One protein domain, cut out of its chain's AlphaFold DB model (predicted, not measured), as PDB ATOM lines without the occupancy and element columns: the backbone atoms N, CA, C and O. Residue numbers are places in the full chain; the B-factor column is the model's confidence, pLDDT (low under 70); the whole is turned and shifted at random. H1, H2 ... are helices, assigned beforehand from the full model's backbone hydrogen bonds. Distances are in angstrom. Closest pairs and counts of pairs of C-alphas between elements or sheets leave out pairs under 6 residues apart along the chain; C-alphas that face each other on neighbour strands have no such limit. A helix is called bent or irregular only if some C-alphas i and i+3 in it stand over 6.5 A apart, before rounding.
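Overview. This is residues 35 to 133 of the 139 residues of an uncharacterized protein of Euryarchaeota archaeon (UniProt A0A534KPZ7). Three long helices, H1b, H2 and H3, form an up-and-down bundle, each running against the one before, with short arm H1a folded back at one end and residues 126 to 133 sticking out at the other. The printed part has 99 residues, with helices H1, H2, H3 and no named strand: all helix. It is a loose rod, radius of gyration of the C-alphas 15.6 A, spanning 53 by 21 by 18 A.

Along the chain. H1, residues 36 to 70, assigned as one helix by its hydrogen bonds, is bent: C-alphas 43 and 46 are 9.2 A apart. Its arms are H1a, residues 36 to 43, from C-alpha 36 at (25.059, -7.588, 5.248), and H1b, residues 46 to 70, 36.0 A long. H2, residues 74 to 96, 33.4 A, is irregular: C-alphas 75 and 78 are 7.9 A apart. H3, residues 106 to 131, 37.3 A, ends at C-alpha 131 (10.025, 12.372, -31.200).

Arrangement. H1a touches residues 47 to 49 alone of H1b, closest C-alphas Tyr 40 and Leu 49, 5.1 A, opposite ways at 36 degrees, only just steep. Hairpin H1b and H2 touch, closest C-alphas Arg 67 and Ser 80, 4.4 A, at a shallow 27 degrees. Hairpin H2 and H3 touch, closest C-alphas Thr 86 and Ala 115, 6.1 A, at a shallow 24 degrees. O i to N i+4 pairs are all within hydrogen-bond range in H1a, H1b and H3, and 17 of 19 in H2.

Size, cuts and confidence. The C-alphas farthest apart, Met 42 and Val 133, are 53.0 A apart. The printed part has no cut and no long link; residues 132 to 133 are under pLDDT 70.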
ATOM      1  N   ASN A  35      27.799 -10.302   7.779       88.31
ATOM      2  CA  ASN A  35      26.851 -10.603   6.719       88.31
ATOM      3  C   ASN A  35      25.818  -9.484   6.612       88.31
ATOM      4  O   ASN A  35      24.959  -9.313   7.477       88.31
ATOM      5  N   MET A  36      25.881  -8.758   5.506       90.25
ATOM      6  CA  MET A  36      25.059  -7.588   5.248       90.25
ATOM      7  C   MET A  36      23.566  -7.930   5.230       90.25
ATOM      8  O   MET A  36      22.750  -7.181   5.760       90.25
ATOM      9  N   TYR A  37      23.198  -9.085   4.666       91.75
ATOM     10  CA  TYR A  37      21.808  -9.548   4.631       91.75
ATOM     11  C   TYR A  37      21.270  -9.815   6.034       91.75
ATOM     12  O   TYR A  37      20.139  -9.446   6.351       91.75
ATOM     13  N   LEU A  38      22.090 -10.428   6.886       88.56
ATOM     14  CA  LEU A  38      21.718 -10.687   8.267       88.56
ATOM     15  C   LEU A  38      21.635  -9.386   9.074       88.56
ATOM     16  O   LEU A  38      20.714  -9.244   9.870       88.56
ATOM     17  N   ALA A  39      22.524  -8.420   8.827       87.44
ATOM     18  CA  ALA A  39      22.440  -7.092   9.434       87.44
ATOM     19  C   ALA A  39      21.106  -6.400   9.084       87.44
ATOM     20  O   ALA A  39      20.378  -5.987   9.985       87.44
ATOM     21  N   TYR A  40      20.702  -6.394   7.807       87.81
ATOM     22  CA  TYR A  40      19.385  -5.877   7.405       87.81
ATOM     23  C   TYR A  40      18.218  -6.618   8.067       87.81
ATOM     24  O   TYR A  40      17.267  -5.984   8.522       87.81
ATOM     25  N   ALA A  41      18.279  -7.952   8.134       89.06
ATOM     26  CA  ALA A  41      17.231  -8.757   8.754       89.06
ATOM     27  C   ALA A  41      17.116  -8.511  10.265       89.06
ATOM     28  O   ALA A  41      16.015  -8.533  10.809       89.06
ATOM     29  N   MET A  42      18.235  -8.281  10.950       86.19
ATOM     30  CA  MET A  42      18.259  -8.025  12.389       86.19
ATOM     31  C   MET A  42      17.752  -6.624  12.732       86.19
ATOM     32  O   MET A  42      17.007  -6.462  13.701       86.19
ATOM     33  N   ASP A  43      18.137  -5.625  11.940       84.44
ATOM     34  CA  ASP A  43      17.835  -4.220  12.212       84.44
ATOM     35  C   ASP A  43      16.430  -3.811  11.780       84.44
ATOM     36  O   ASP A  43      15.730  -3.112  12.512       84.44
ATOM     37  N   LEU A  44      16.009  -4.258  10.596       86.00
ATOM     38  CA  LEU A  44      14.755  -3.848   9.958       86.00
ATOM     39  C   LEU A  44      13.756  -5.006   9.828       86.00
ATOM     40  O   LEU A  44      12.655  -4.828   9.300       86.00
ATOM     41  N   GLY A  45      14.130  -6.202  10.283       90.00
ATOM     42  CA  GLY A  45      13.332  -7.404  10.099       90.00
ATOM     43  C   GLY A  45      13.342  -7.906   8.656       90.00
ATOM     44  O   GLY A  45      14.019  -7.390   7.760       90.00
ATOM     45  N   TRP A  46      12.493  -8.902   8.415       92.75
ATOM     46  CA  TRP A  46      12.202  -9.399   7.072       92.75
ATOM     47  C   TRP A  46      11.802  -8.301   6.070       92.75
ATOM     48  O   TRP A  46      12.318  -8.351   4.955       92.75
ATOM     49  N   PRO A  47      10.981  -7.285   6.419       93.50
ATOM     50  CA  PRO A  47      10.603  -6.243   5.464       93.50
ATOM     51  C   PRO A  47      11.796  -5.456   4.907       93.50
ATOM     52  O   PRO A  47      11.862  -5.223   3.699       93.50
ATOM     53  N   GLY A  48      12.757  -5.075   5.758       90.44
ATOM     54  CA  GLY A  48      13.939  -4.333   5.315       90.44
ATOM     55  C   GLY A  48      14.862  -5.166   4.433       90.44
ATOM     56  O   GLY A  48      15.287  -4.696   3.376       90.44
ATOM     57  N   LEU A  49      15.099  -6.428   4.809       93.75
ATOM     58  CA  LEU A  49      15.850  -7.360   3.968       93.75
ATOM     59  C   LEU A  49      15.171  -7.545   2.604       93.75
ATOM     60  O   LEU A  49      15.832  -7.470   1.569       93.75
ATOM     61  N   THR A  50      13.853  -7.754   2.581       96.81
ATOM     62  CA  THR A  50      13.099  -7.912   1.333       96.81
ATOM     63  C   THR A  50      13.233  -6.681   0.444       96.81
ATOM     64  O   THR A  50      13.485  -6.831  -0.751       96.81
ATOM     65  N   LEU A  51      13.120  -5.472   0.998       96.44
ATOM     66  CA  LEU A  51      13.249  -4.242   0.217       96.44
ATOM     67  C   LEU A  51      14.650  -4.094  -0.390       96.44
ATOM     68  O   LEU A  51      14.773  -3.759  -1.569       96.44
ATOM     69  N   PHE A  52      15.696  -4.404   0.380       94.38
ATOM     70  CA  PHE A  52      17.071  -4.397  -0.113       94.38
ATOM     71  C   PHE A  52      17.276  -5.398  -1.262       94.38
ATOM     72  O   PHE A  52      17.836  -5.052  -2.302       94.38
ATOM     73  N   LEU A  53      16.769  -6.626  -1.118       96.94
ATOM     74  CA  LEU A  53      16.856  -7.647  -2.166       96.94
ATOM     75  C   LEU A  53      16.081  -7.245  -3.425       96.94
ATOM     76  O   LEU A  53      16.576  -7.432  -4.535       96.94
ATOM     77  N   LEU A  54      14.891  -6.660  -3.270       97.94
ATOM     78  CA  LEU A  54      14.106  -6.146  -4.393       97.94
ATOM     79  C   LEU A  54      14.844  -5.025  -5.124       97.94
ATOM     80  O   LEU A  54      14.887  -5.040  -6.353       97.94
ATOM     81  N   LEU A  55      15.449  -4.089  -4.390       96.62
ATOM     82  CA  LEU A  55      16.283  -3.036  -4.968       96.62
ATOM     83  C   LEU A  55      17.426  -3.645  -5.787       96.62
ATOM     84  O   LEU A  55      17.562  -3.347  -6.973       96.62
ATOM     85  N   LEU A  56      18.194  -4.554  -5.184       96.75
ATOM     86  CA  LEU A  56      19.343  -5.198  -5.817       96.75
ATOM     87  C   LEU A  56      18.948  -5.956  -7.095       96.75
ATOM     88  O   LEU A  56      19.544  -5.752  -8.154       96.75
ATOM     89  N   VAL A  57      17.906  -6.788  -7.021       98.06
ATOM     90  CA  VAL A  57      17.407  -7.566  -8.163       98.06
ATOM     91  C   VAL A  57      16.877  -6.650  -9.266       98.06
ATOM     92  O   VAL A  57      17.156  -6.890 -10.441       98.06
ATOM     93  N   ASN A  58      16.147  -5.586  -8.927       98.12
ATOM     94  CA  ASN A  58      15.624  -4.649  -9.921       98.12
ATOM     95  C   ASN A  58      16.739  -3.860 -10.615       98.12
ATOM     96  O   ASN A  58      16.700  -3.728 -11.838       98.12
ATOM     97  N   CYS A  59      17.762  -3.411  -9.883       98.06
ATOM     98  CA  CYS A  59      18.936  -2.757 -10.461       98.06
ATOM     99  C   CYS A  59      19.676  -3.685 -11.434       98.06
ATOM    100  O   CYS A  59      19.984  -3.287 -12.558       98.06
ATOM    101  N   ILE A  60      19.885  -4.951 -11.053       98.06
ATOM    102  CA  ILE A  60      20.496  -5.963 -11.924       98.06
ATOM    103  C   ILE A  60      19.658  -6.165 -13.193       98.06
ATOM    104  O   ILE A  60      20.193  -6.123 -14.301       98.06
ATOM    105  N   LYS A  61      18.342  -6.368 -13.050       98.19
ATOM    106  CA  LYS A  61      17.433  -6.589 -14.186       98.19
ATOM    107  C   LYS A  61      17.373  -5.374 -15.112       98.19
ATOM    108  O   LYS A  61      17.298  -5.547 -16.326       98.19
ATOM    109  N   GLY A  62      17.419  -4.163 -14.557       97.38
ATOM    110  CA  GLY A  62      17.497  -2.916 -15.315       97.38
ATOM    111  C   GLY A  62      18.771  -2.842 -16.155       97.38
ATOM    112  O   GLY A  62      18.690  -2.664 -17.368       97.38
ATOM    113  N   ALA A  63      19.931  -3.079 -15.539       97.12
ATOM    114  CA  ALA A  63      21.219  -3.070 -16.228       97.12
ATOM    115  C   ALA A  63      21.303  -4.138 -17.337       97.12
ATOM    116  O   ALA A  63      21.731  -3.836 -18.451       97.12
ATOM    117  N   VAL A  64      20.830  -5.366 -17.075       97.81
ATOM    118  CA  VAL A  64      20.745  -6.440 -18.086       97.81
ATOM    119  C   VAL A  64      19.890  -6.006 -19.274       97.81
ATOM    120  O   VAL A  64      20.332  -6.111 -20.416       97.81
ATOM    121  N   ARG A  65      18.695  -5.466 -19.008       97.38
ATOM    122  CA  ARG A  65      17.769  -5.018 -20.052       97.38
ATOM    123  C   ARG A  65      18.389  -3.939 -20.935       97.38
ATOM    124  O   ARG A  65      18.262  -4.018 -22.153       97.38
ATOM    125  N   VAL A  66      19.033  -2.930 -20.344       96.69
ATOM    126  CA  VAL A  66      19.665  -1.847 -21.115       96.69
ATOM    127  C   VAL A  66      20.808  -2.393 -21.959       96.69
ATOM    128  O   VAL A  66      20.856  -2.123 -23.155       96.69
ATOM    129  N   ARG A  67      21.675  -3.231 -21.382       96.56
ATOM    130  CA  ARG A  67      22.756  -3.884 -22.126       96.56
ATOM    131  C   ARG A  67      22.229  -4.647 -23.338       96.56
ATOM    132  O   ARG A  67      22.717  -4.445 -24.439       96.56
ATOM    133  N   GLU A  68      21.234  -5.511 -23.147       95.06
ATOM    134  CA  GLU A  68      20.672  -6.329 -24.230       95.06
ATOM    135  C   GLU A  68      20.068  -5.476 -25.347       95.06
ATOM    136  O   GLU A  68      20.268  -5.773 -26.521       95.06
ATOM    137  N   ARG A  69      19.378  -4.385 -24.997       93.62
ATOM    138  CA  ARG A  69      18.762  -3.484 -25.980       93.62
ATOM    139  C   ARG A  69      19.767  -2.585 -26.700       93.62
ATOM    140  O   ARG A  69      19.514  -2.196 -27.836       93.62
ATOM    141  N   CYS A  70      20.886  -2.256 -26.063       92.88
ATOM    142  CA  CYS A  70      21.935  -1.422 -26.646       92.88
ATOM    143  C   CYS A  70      23.001  -2.231 -27.403       92.88
ATOM    144  O   CYS A  70      23.687  -1.668 -28.250       92.88
ATOM    145  N   ALA A  71      23.139  -3.535 -27.141       87.69
ATOM    146  CA  ALA A  71      24.215  -4.369 -27.684       87.69
ATOM    147  C   ALA A  71      24.266  -4.403 -29.222       87.69
ATOM    148  O   ALA A  71      25.349  -4.509 -29.796       87.69
ATOM    149  N   SER A  72      23.116  -4.301 -29.895       87.25
ATOM    150  CA  SER A  72      23.026  -4.308 -31.361       87.25
ATOM    151  C   SER A  72      23.069  -2.917 -31.999       87.25
ATOM    152  O   SER A  72      22.985  -2.810 -33.220       87.25
ATOM    153  N   LEU A  73      23.160  -1.848 -31.201       89.44
ATOM    154  CA  LEU A  73      23.078  -0.463 -31.663       89.44
ATOM    155  C   LEU A  73      24.445   0.221 -31.510       89.44
ATOM    156  O   LEU A  73      24.816   0.583 -30.393       89.44
ATOM    157  N   PRO A  74      25.191   0.465 -32.610       87.38
ATOM    158  CA  PRO A  74      26.515   1.086 -32.537       87.38
ATOM    159  C   PRO A  74      26.517   2.440 -31.817       87.38
ATOM    160  O   PRO A  74      27.446   2.729 -31.071       87.38
ATOM    161  N   ALA A  75      25.451   3.230 -31.986       88.38
ATOM    162  CA  ALA A  75      25.284   4.536 -31.347       88.38
ATOM    163  C   ALA A  75      25.119   4.468 -29.815       88.38
ATOM    164  O   ALA A  75      25.376   5.452 -29.135       88.38
ATOM    165  N   LEU A  76      24.717   3.317 -29.262       91.50
ATOM    166  CA  LEU A  76      24.505   3.114 -27.822       91.50
ATOM    167  C   LEU A  76      25.540   2.159 -27.207       91.50
ATOM    168  O   LEU A  76      25.347   1.652 -26.098       91.50
ATOM    169  N   ARG A  77      26.651   1.906 -27.908       91.94
ATOM    170  CA  ARG A  77      27.688   0.969 -27.464       91.94
ATOM    171  C   ARG A  77      28.272   1.346 -26.100       91.94
ATOM    172  O   ARG A  77      28.410   0.470 -25.247       91.94
ATOM    173  N   ASP A  78      28.568   2.622 -25.874       94.38
ATOM    174  CA  ASP A  78      29.142   3.092 -24.606       94.38
ATOM    175  C   ASP A  78      28.164   2.890 -23.443       94.38
ATOM    176  O   ASP A  78      28.547   2.419 -22.372       94.38
ATOM    177  N   LEU A  79      26.872   3.132 -23.687       95.06
ATOM    178  CA  LEU A  79      25.813   2.867 -22.716       95.06
ATOM    179  C   LEU A  79      25.676   1.365 -22.425       95.06
ATOM    180  O   LEU A  79      25.480   0.981 -21.273       95.06
ATOM    181  N   SER A  80      25.833   0.503 -23.435       95.94
ATOM    182  CA  SER A  80      25.861  -0.954 -23.250       95.94
ATOM    183  C   SER A  80      27.039  -1.409 -22.382       95.94
ATOM    184  O   SER A  80      26.875  -2.298 -21.546       95.94
ATOM    185  N   LEU A  81      28.227  -0.825 -22.573       96.31
ATOM    186  CA  LEU A  81      29.413  -1.133 -21.768       96.31
ATOM    187  C   LEU A  81      29.244  -0.649 -20.325       96.31
ATOM    188  O   LEU A  81      29.549  -1.390 -19.389       96.31
ATOM    189  N   LEU A  82      28.693   0.551 -20.134       96.81
ATOM    190  CA  LEU A  82      28.403   1.099 -18.811       96.81
ATOM    191  C   LEU A  82      27.353   0.262 -18.063       96.81
ATOM    192  O   LEU A  82      27.504  -0.009 -16.868       96.81
ATOM    193  N   ALA A  83      26.319  -0.204 -18.770       97.25
ATOM    194  CA  ALA A  83      25.314  -1.115 -18.235       97.25
ATOM    195  C   ALA A  83      25.933  -2.447 -17.784       97.25
ATOM    196  O   ALA A  83      25.629  -2.934 -16.694       97.25
ATOM    197  N   GLU A  84      26.837  -3.018 -18.582       97.56
ATOM    198  CA  GLU A  84      27.530  -4.261 -18.234       97.56
ATOM    199  C   GLU A  84      28.469  -4.085 -17.035       97.56
ATOM    200  O   GLU A  84      28.442  -4.909 -16.120       97.56
ATOM    201  N   GLY A  85      29.239  -2.994 -16.987       97.62
ATOM    202  CA  GLY A  85      30.085  -2.668 -15.836       97.62
ATOM    203  C   GLY A  85      29.260  -2.551 -14.555       97.62
ATOM    204  O   GLY A  85      29.556  -3.209 -13.559       97.62
ATOM    205  N   THR A  86      28.148  -1.817 -14.620       97.44
ATOM    206  CA  THR A  86      27.211  -1.664 -13.498       97.44
ATOM    207  C   THR A  86      26.637  -3.011 -13.051       97.44
ATOM    208  O   THR A  86      26.583  -3.302 -11.856       97.44
ATOM    209  N   ARG A  87      26.252  -3.881 -13.996       97.75
ATOM    210  CA  ARG A  87      25.765  -5.236 -13.702       97.75
ATOM    211  C   ARG A  87      26.817  -6.068 -12.967       97.75
ATOM    212  O   ARG A  87      26.482  -6.724 -11.983       97.75
ATOM    213  N   ILE A  88      28.066  -6.051 -13.431       97.94
ATOM    214  CA  ILE A  88      29.172  -6.787 -12.804       97.94
ATOM    215  C   ILE A  88      29.423  -6.263 -11.388       97.94
ATOM    216  O   ILE A  88      29.527  -7.063 -10.459       97.94
ATOM    217  N   THR A  89      29.440  -4.941 -11.195       97.50
ATOM    218  CA  THR A  89      29.590  -4.320  -9.871       97.50
ATOM    219  C   THR A  89      28.483  -4.754  -8.911       97.50
ATOM    220  O   THR A  89      28.775  -5.136  -7.780       97.50
ATOM    221  N   LEU A  90      27.222  -4.765  -9.354       97.56
ATOM    222  CA  LEU A  90      26.098  -5.224  -8.534       97.56
ATOM    223  C   LEU A  90      26.206  -6.709  -8.169       97.56
ATOM    224  O   LEU A  90      25.917  -7.074  -7.034       97.56
ATOM    225  N   MET A  91      26.651  -7.563  -9.097       97.81
ATOM    226  CA  MET A  91      26.882  -8.985  -8.815       97.81
ATOM    227  C   MET A  91      28.018  -9.188  -7.813       97.81
ATOM    228  O   MET A  91      27.879  -9.971  -6.875       97.81
ATOM    229  N   ALA A  92      29.121  -8.454  -7.972       96.81
ATOM    230  CA  ALA A  92      30.234  -8.491  -7.034       96.81
ATOM    231  C   ALA A  92      29.790  -8.055  -5.631       96.81
ATOM    232  O   ALA A  92      30.110  -8.729  -4.656       96.81
ATOM    233  N   LEU A  93      28.989  -6.990  -5.528       94.19
ATOM    234  CA  LEU A  93      28.406  -6.536  -4.264       94.19
ATOM    235  C   LEU A  93      27.437  -7.560  -3.665       94.19
ATOM    236  O   LEU A  93      27.486  -7.799  -2.463       94.19
ATOM    237  N   ALA A  94      26.596  -8.197  -4.482       95.56
ATOM    238  CA  ALA A  94      25.674  -9.236  -4.024       95.56
ATOM    239  C   ALA A  94      26.416 -10.415  -3.372       95.56
ATOM    240  O   ALA A  94      25.970 -10.950  -2.357       95.56
ATOM    241  N   VAL A  95      27.566 -10.802  -3.931       96.06
ATOM    242  CA  VAL A  95      28.418 -11.857  -3.365       96.06
ATOM    243  C   VAL A  95      29.205 -11.345  -2.156       96.06
ATOM    244  O   VAL A  95      29.242 -12.006  -1.121       96.06
ATOM    245  N   ALA A  96      29.792 -10.151  -2.238       93.12
ATOM    246  CA  ALA A  96      30.556  -9.554  -1.144       93.12
ATOM    247  C   ALA A  96      29.697  -9.315   0.109       93.12
ATOM    248  O   ALA A  96      30.187  -9.462   1.226       93.12
ATOM    249  N   ALA A  97      28.404  -9.028  -0.062       91.94
ATOM    250  CA  ALA A  97      27.441  -8.836   1.020       91.94
ATOM    251  C   ALA A  97      27.335 -10.040   1.978       91.94
ATOM    252  O   ALA A  97      26.966  -9.855   3.136       91.94
ATOM    253  N   PHE A  98      27.706 -11.256   1.559       91.44
ATOM    254  CA  PHE A  98      27.759 -12.419   2.457       91.44
ATOM    255  C   PHE A  98      28.887 -12.358   3.492       91.44
ATOM    256  O   PHE A  98      28.789 -13.048   4.504       91.44
ATOM    257  N   PHE A  99      29.924 -11.561   3.226       88.38
ATOM    258  CA  PHE A  99      31.143 -11.456   4.034       88.38
ATOM    259  C   PHE A  99      31.363 -10.043   4.598       88.38
ATOM    260  O   PHE A  99      32.287  -9.819   5.379       88.38
ATOM    261  N   HIS A 100      30.539  -9.077   4.184       80.06
ATOM    262  CA  HIS A 100      30.673  -7.678   4.566       80.06
ATOM    263  C   HIS A 100      29.826  -7.364   5.808       80.06
ATOM    264  O   HIS A 100      28.637  -7.688   5.810       80.06
ATOM    265  N   PRO A 101      30.394  -6.737   6.855       73.50
ATOM    266  CA  PRO A 101      29.684  -6.551   8.116       73.50
ATOM    267  C   PRO A 101      28.675  -5.398   8.122       73.50
ATOM    268  O   PRO A 101      27.689  -5.438   8.853       73.50
ATOM    269  N   ASP A 102      28.885  -4.390   7.278       73.38
ATOM    270  CA  ASP A 102      28.113  -3.152   7.354       73.38
ATOM    271  C   ASP A 102      27.059  -3.035   6.249       73.38
ATOM    272  O   ASP A 102      27.390  -2.998   5.062       73.38
ATOM    273  N   ALA A 103      25.793  -2.903   6.654       79.06
ATOM    274  CA  ALA A 103      24.641  -2.728   5.766       79.06
ATOM    275  C   ALA A 103      24.493  -1.313   5.189       79.06
ATOM    276  O   ALA A 103      24.095  -1.154   4.037       79.06
ATOM    277  N   TYR A 104      24.845  -0.275   5.944       83.31
ATOM    278  CA  TYR A 104      24.470   1.115   5.625       83.31
ATOM    279  C   TYR A 104      25.581   1.932   4.975       83.31
ATOM    280  O   TYR A 104      25.616   3.158   5.061       83.31
ATOM    281  N   GLN A 105      26.515   1.248   4.335       85.94
ATOM    282  CA  GLN A 105      27.642   1.892   3.690       85.94
ATOM    283  C   GLN A 105      27.267   2.410   2.304       85.94
ATOM    284  O   GLN A 105      26.361   1.893   1.660       85.94
ATOM    285  N   VAL A 106      27.976   3.430   1.821       88.69
ATOM    286  CA  VAL A 106      27.573   4.198   0.627       88.69
ATOM    287  C   VAL A 106      27.672   3.392  -0.678       88.69
ATOM    288  O   VAL A 106      26.870   3.585  -1.592       88.69
ATOM    289  N   TYR A 107      28.624   2.465  -0.785       88.81
ATOM    290  CA  TYR A 107      28.946   1.741  -2.024       88.81
ATOM    291  C   TYR A 107      27.785   0.943  -2.658       88.81
ATOM    292  O   TYR A 107      27.586   1.102  -3.866       88.81
ATOM    293  N   PRO A 108      26.984   0.128  -1.934       91.12
ATOM    294  CA  PRO A 108      25.833  -0.557  -2.527       91.12
ATOM    295  C   PRO A 108      24.800   0.412  -3.109       91.12
ATOM    296  O   PRO A 108      24.277   0.174  -4.198       91.12
ATOM    297  N   TYR A 109      24.544   1.530  -2.429       93.56
ATOM    298  CA  TYR A 109      23.594   2.542  -2.894       93.56
ATOM    299  C   TYR A 109      24.131   3.326  -4.090       93.56
ATOM    300  O   TYR A 109      23.371   3.665  -4.994       93.56
ATOM    301  N   PHE A 110      25.440   3.558  -4.146       95.06
ATOM    302  CA  PHE A 110      26.081   4.184  -5.298       95.06
ATOM    303  C   PHE A 110      26.018   3.287  -6.544       95.06
ATOM    304  O   PHE A 110      25.679   3.751  -7.630       95.06
ATOM    305  N   ALA A 111      26.239   1.977  -6.389       95.62
ATOM    306  CA  ALA A 111      26.056   1.014  -7.476       95.62
ATOM    307  C   ALA A 111      24.591   0.932  -7.948       95.62
ATOM    308  O   ALA A 111      24.327   0.860  -9.150       95.62
ATOM    309  N   ALA A 112      23.629   0.995  -7.021       96.88
ATOM    310  CA  ALA A 112      22.211   1.080  -7.363       96.88
ATOM    311  C   ALA A 112      21.885   2.370  -8.135       96.88
ATOM    312  O   ALA A 112      21.172   2.319  -9.138       96.88
ATOM    313  N   ALA A 113      22.452   3.510  -7.724       97.50
ATOM    314  CA  ALA A 113      22.285   4.788  -8.409       97.50
ATOM    315  C   ALA A 113      22.813   4.742  -9.852       97.50
ATOM    316  O   ALA A 113      22.130   5.219 -10.757       97.50
ATOM    317  N   PHE A 114      23.960   4.101 -10.101       97.38
ATOM    318  CA  PHE A 114      24.442   3.878 -11.469       97.38
ATOM    319  C   PHE A 114      23.467   3.058 -12.312       97.38
ATOM    320  O   PHE A 114      23.220   3.398 -13.466       97.38
ATOM    321  N   ALA A 115      22.872   2.009 -11.743       98.06
ATOM    322  CA  ALA A 115      21.907   1.191 -12.473       98.06
ATOM    323  C   ALA A 115      20.661   1.992 -12.858       98.06
ATOM    324  O   ALA A 115      20.185   1.886 -13.987       98.06
ATOM    325  N   VAL A 116      20.171   2.832 -11.943       98.06
ATOM    326  CA  VAL A 116      19.062   3.753 -12.216       98.06
ATOM    327  C   VAL A 116      19.454   4.775 -13.284       98.06
ATOM    328  O   VAL A 116      18.680   4.999 -14.211       98.06
ATOM    329  N   ALA A 117      20.658   5.349 -13.211       98.12
ATOM    330  CA  ALA A 117      21.143   6.323 -14.184       98.12
ATOM    331  C   ALA A 117      21.241   5.729 -15.598       98.12
ATOM    332  O   ALA A 117      20.769   6.339 -16.553       98.12
ATOM    333  N   VAL A 118      21.782   4.517 -15.736       97.94
ATOM    334  CA  VAL A 118      21.875   3.809 -17.022       97.94
ATOM    335  C   VAL A 118      20.489   3.574 -17.634       97.94
ATOM    336  O   VAL A 118      20.302   3.784 -18.833       97.94
ATOM    337  N   VAL A 119      19.504   3.174 -16.822       97.94
ATOM    338  CA  VAL A 119      18.114   3.007 -17.275       97.94
ATOM    339  C   VAL A 119      17.504   4.346 -17.686       97.94
ATOM    340  O   VAL A 119      16.927   4.435 -18.766       97.94
ATOM    341  N   ALA A 120      17.677   5.392 -16.879       97.81
ATOM    342  CA  ALA A 120      17.130   6.716 -17.163       97.81
ATOM    343  C   ALA A 120      17.704   7.324 -18.453       97.81
ATOM    344  O   ALA A 120      16.955   7.879 -19.256       97.81
ATOM    345  N   VAL A 121      19.013   7.180 -18.687       96.75
ATOM    346  CA  VAL A 121      19.664   7.635 -19.926       96.75
ATOM    347  C   VAL A 121      19.123   6.862 -21.126       96.75
ATOM    348  O   VAL A 121      18.740   7.473 -22.119       96.75
ATOM    349  N   TYR A 122      19.006   5.536 -21.027       96.31
ATOM    350  CA  TYR A 122      18.423   4.727 -22.098       96.31
ATOM    351  C   TYR A 122      16.983   5.155 -22.438       96.31
ATOM    352  O   TYR A 122      16.629   5.327 -23.606       96.31
ATOM    353  N   GLU A 123      16.145   5.364 -21.422       95.62
ATOM    354  CA  GLU A 123      14.768   5.825 -21.608       95.62
ATOM    355  C   GLU A 123      14.701   7.229 -22.227       95.62
ATOM    356  O   GLU A 123      13.844   7.484 -23.075       95.62
ATOM    357  N   ALA A 124      15.620   8.127 -21.865       94.94
ATOM    358  CA  ALA A 124      15.717   9.455 -22.462       94.94
ATOM    359  C   ALA A 124      16.106   9.394 -23.949       94.94
ATOM    360  O   ALA A 124      15.415   9.985 -24.778       94.94
ATOM    361  N   GLU A 125      17.139   8.623 -24.300       92.00
ATOM    362  CA  GLU A 125      17.588   8.441 -25.689       92.00
ATOM    363  C   GLU A 125      16.484   7.845 -26.571       92.00
ATOM    364  O   GLU A 125      16.184   8.346 -27.656       92.00
ATOM    365  N   THR A 126      15.798   6.808 -26.078       91.00
ATOM    366  CA  THR A 126      14.688   6.187 -26.822       91.00
ATOM    367  C   THR A 126      13.506   7.137 -27.020       91.00
ATOM    368  O   THR A 126      12.865   7.111 -28.071       91.00
ATOM    369  N   ARG A 127      13.235   8.017 -26.048       91.94
ATOM    370  CA  ARG A 127      12.201   9.049 -26.163       91.94
ATOM    371  C   ARG A 127      12.569  10.108 -27.200       91.94
ATOM    372  O   ARG A 127      11.710  10.486 -27.991       91.94
ATOM    373  N   ILE A 128      13.821  10.570 -27.215       89.44
ATOM    374  CA  ILE A 128      14.308  11.547 -28.202       89.44
ATOM    375  C   ILE A 128      14.195  10.963 -29.613       89.44
ATOM    376  O   ILE A 128      13.649  11.615 -30.505       89.44
ATOM    377  N   ALA A 129      14.618   9.710 -29.799       85.75
ATOM    378  CA  ALA A 129      14.501   9.017 -31.077       85.75
ATOM    379  C   ALA A 129      13.041   8.902 -31.556       85.75
ATOM    380  O   ALA A 129      12.772   9.093 -32.739       85.75
ATOM    381  N   ALA A 130      12.089   8.646 -30.652       84.25
ATOM    382  CA  ALA A 130      10.668   8.553 -30.994       84.25
ATOM    383  C   ALA A 130      10.048   9.899 -31.419       84.25
ATOM    384  O   ALA A 130       9.172   9.920 -32.279       84.25
ATOM    385  N   VAL A 131      10.498  11.018 -30.841       84.69
ATOM    386  CA  VAL A 131      10.025  12.372 -31.200       84.69
ATOM    387  C   VAL A 131      10.657  12.864 -32.509       84.69
ATOM    388  O   VAL A 131      10.030  13.617 -33.251       84.69
ATOM    389  N   GLY A 132      11.883  12.429 -32.815       65.81
ATOM    390  CA  GLY A 132      12.634  12.827 -34.009       65.81
ATOM    391  C   GLY A 132      12.186  12.187 -35.330       65.81
ATOM    392  O   GLY A 132      12.739  12.539 -36.368       65.81
ATOM    393  N   VAL A 133      11.209  11.272 -35.327       59.03
ATOM    394  CA  VAL A 133      10.611  10.711 -36.551       59.03
ATOM    395  C   VAL A 133       9.366  11.536 -36.914       59.03
ATOM    396  O   VAL A 133       8.312  11.334 -36.307       59.03
TER     397      VAL A 133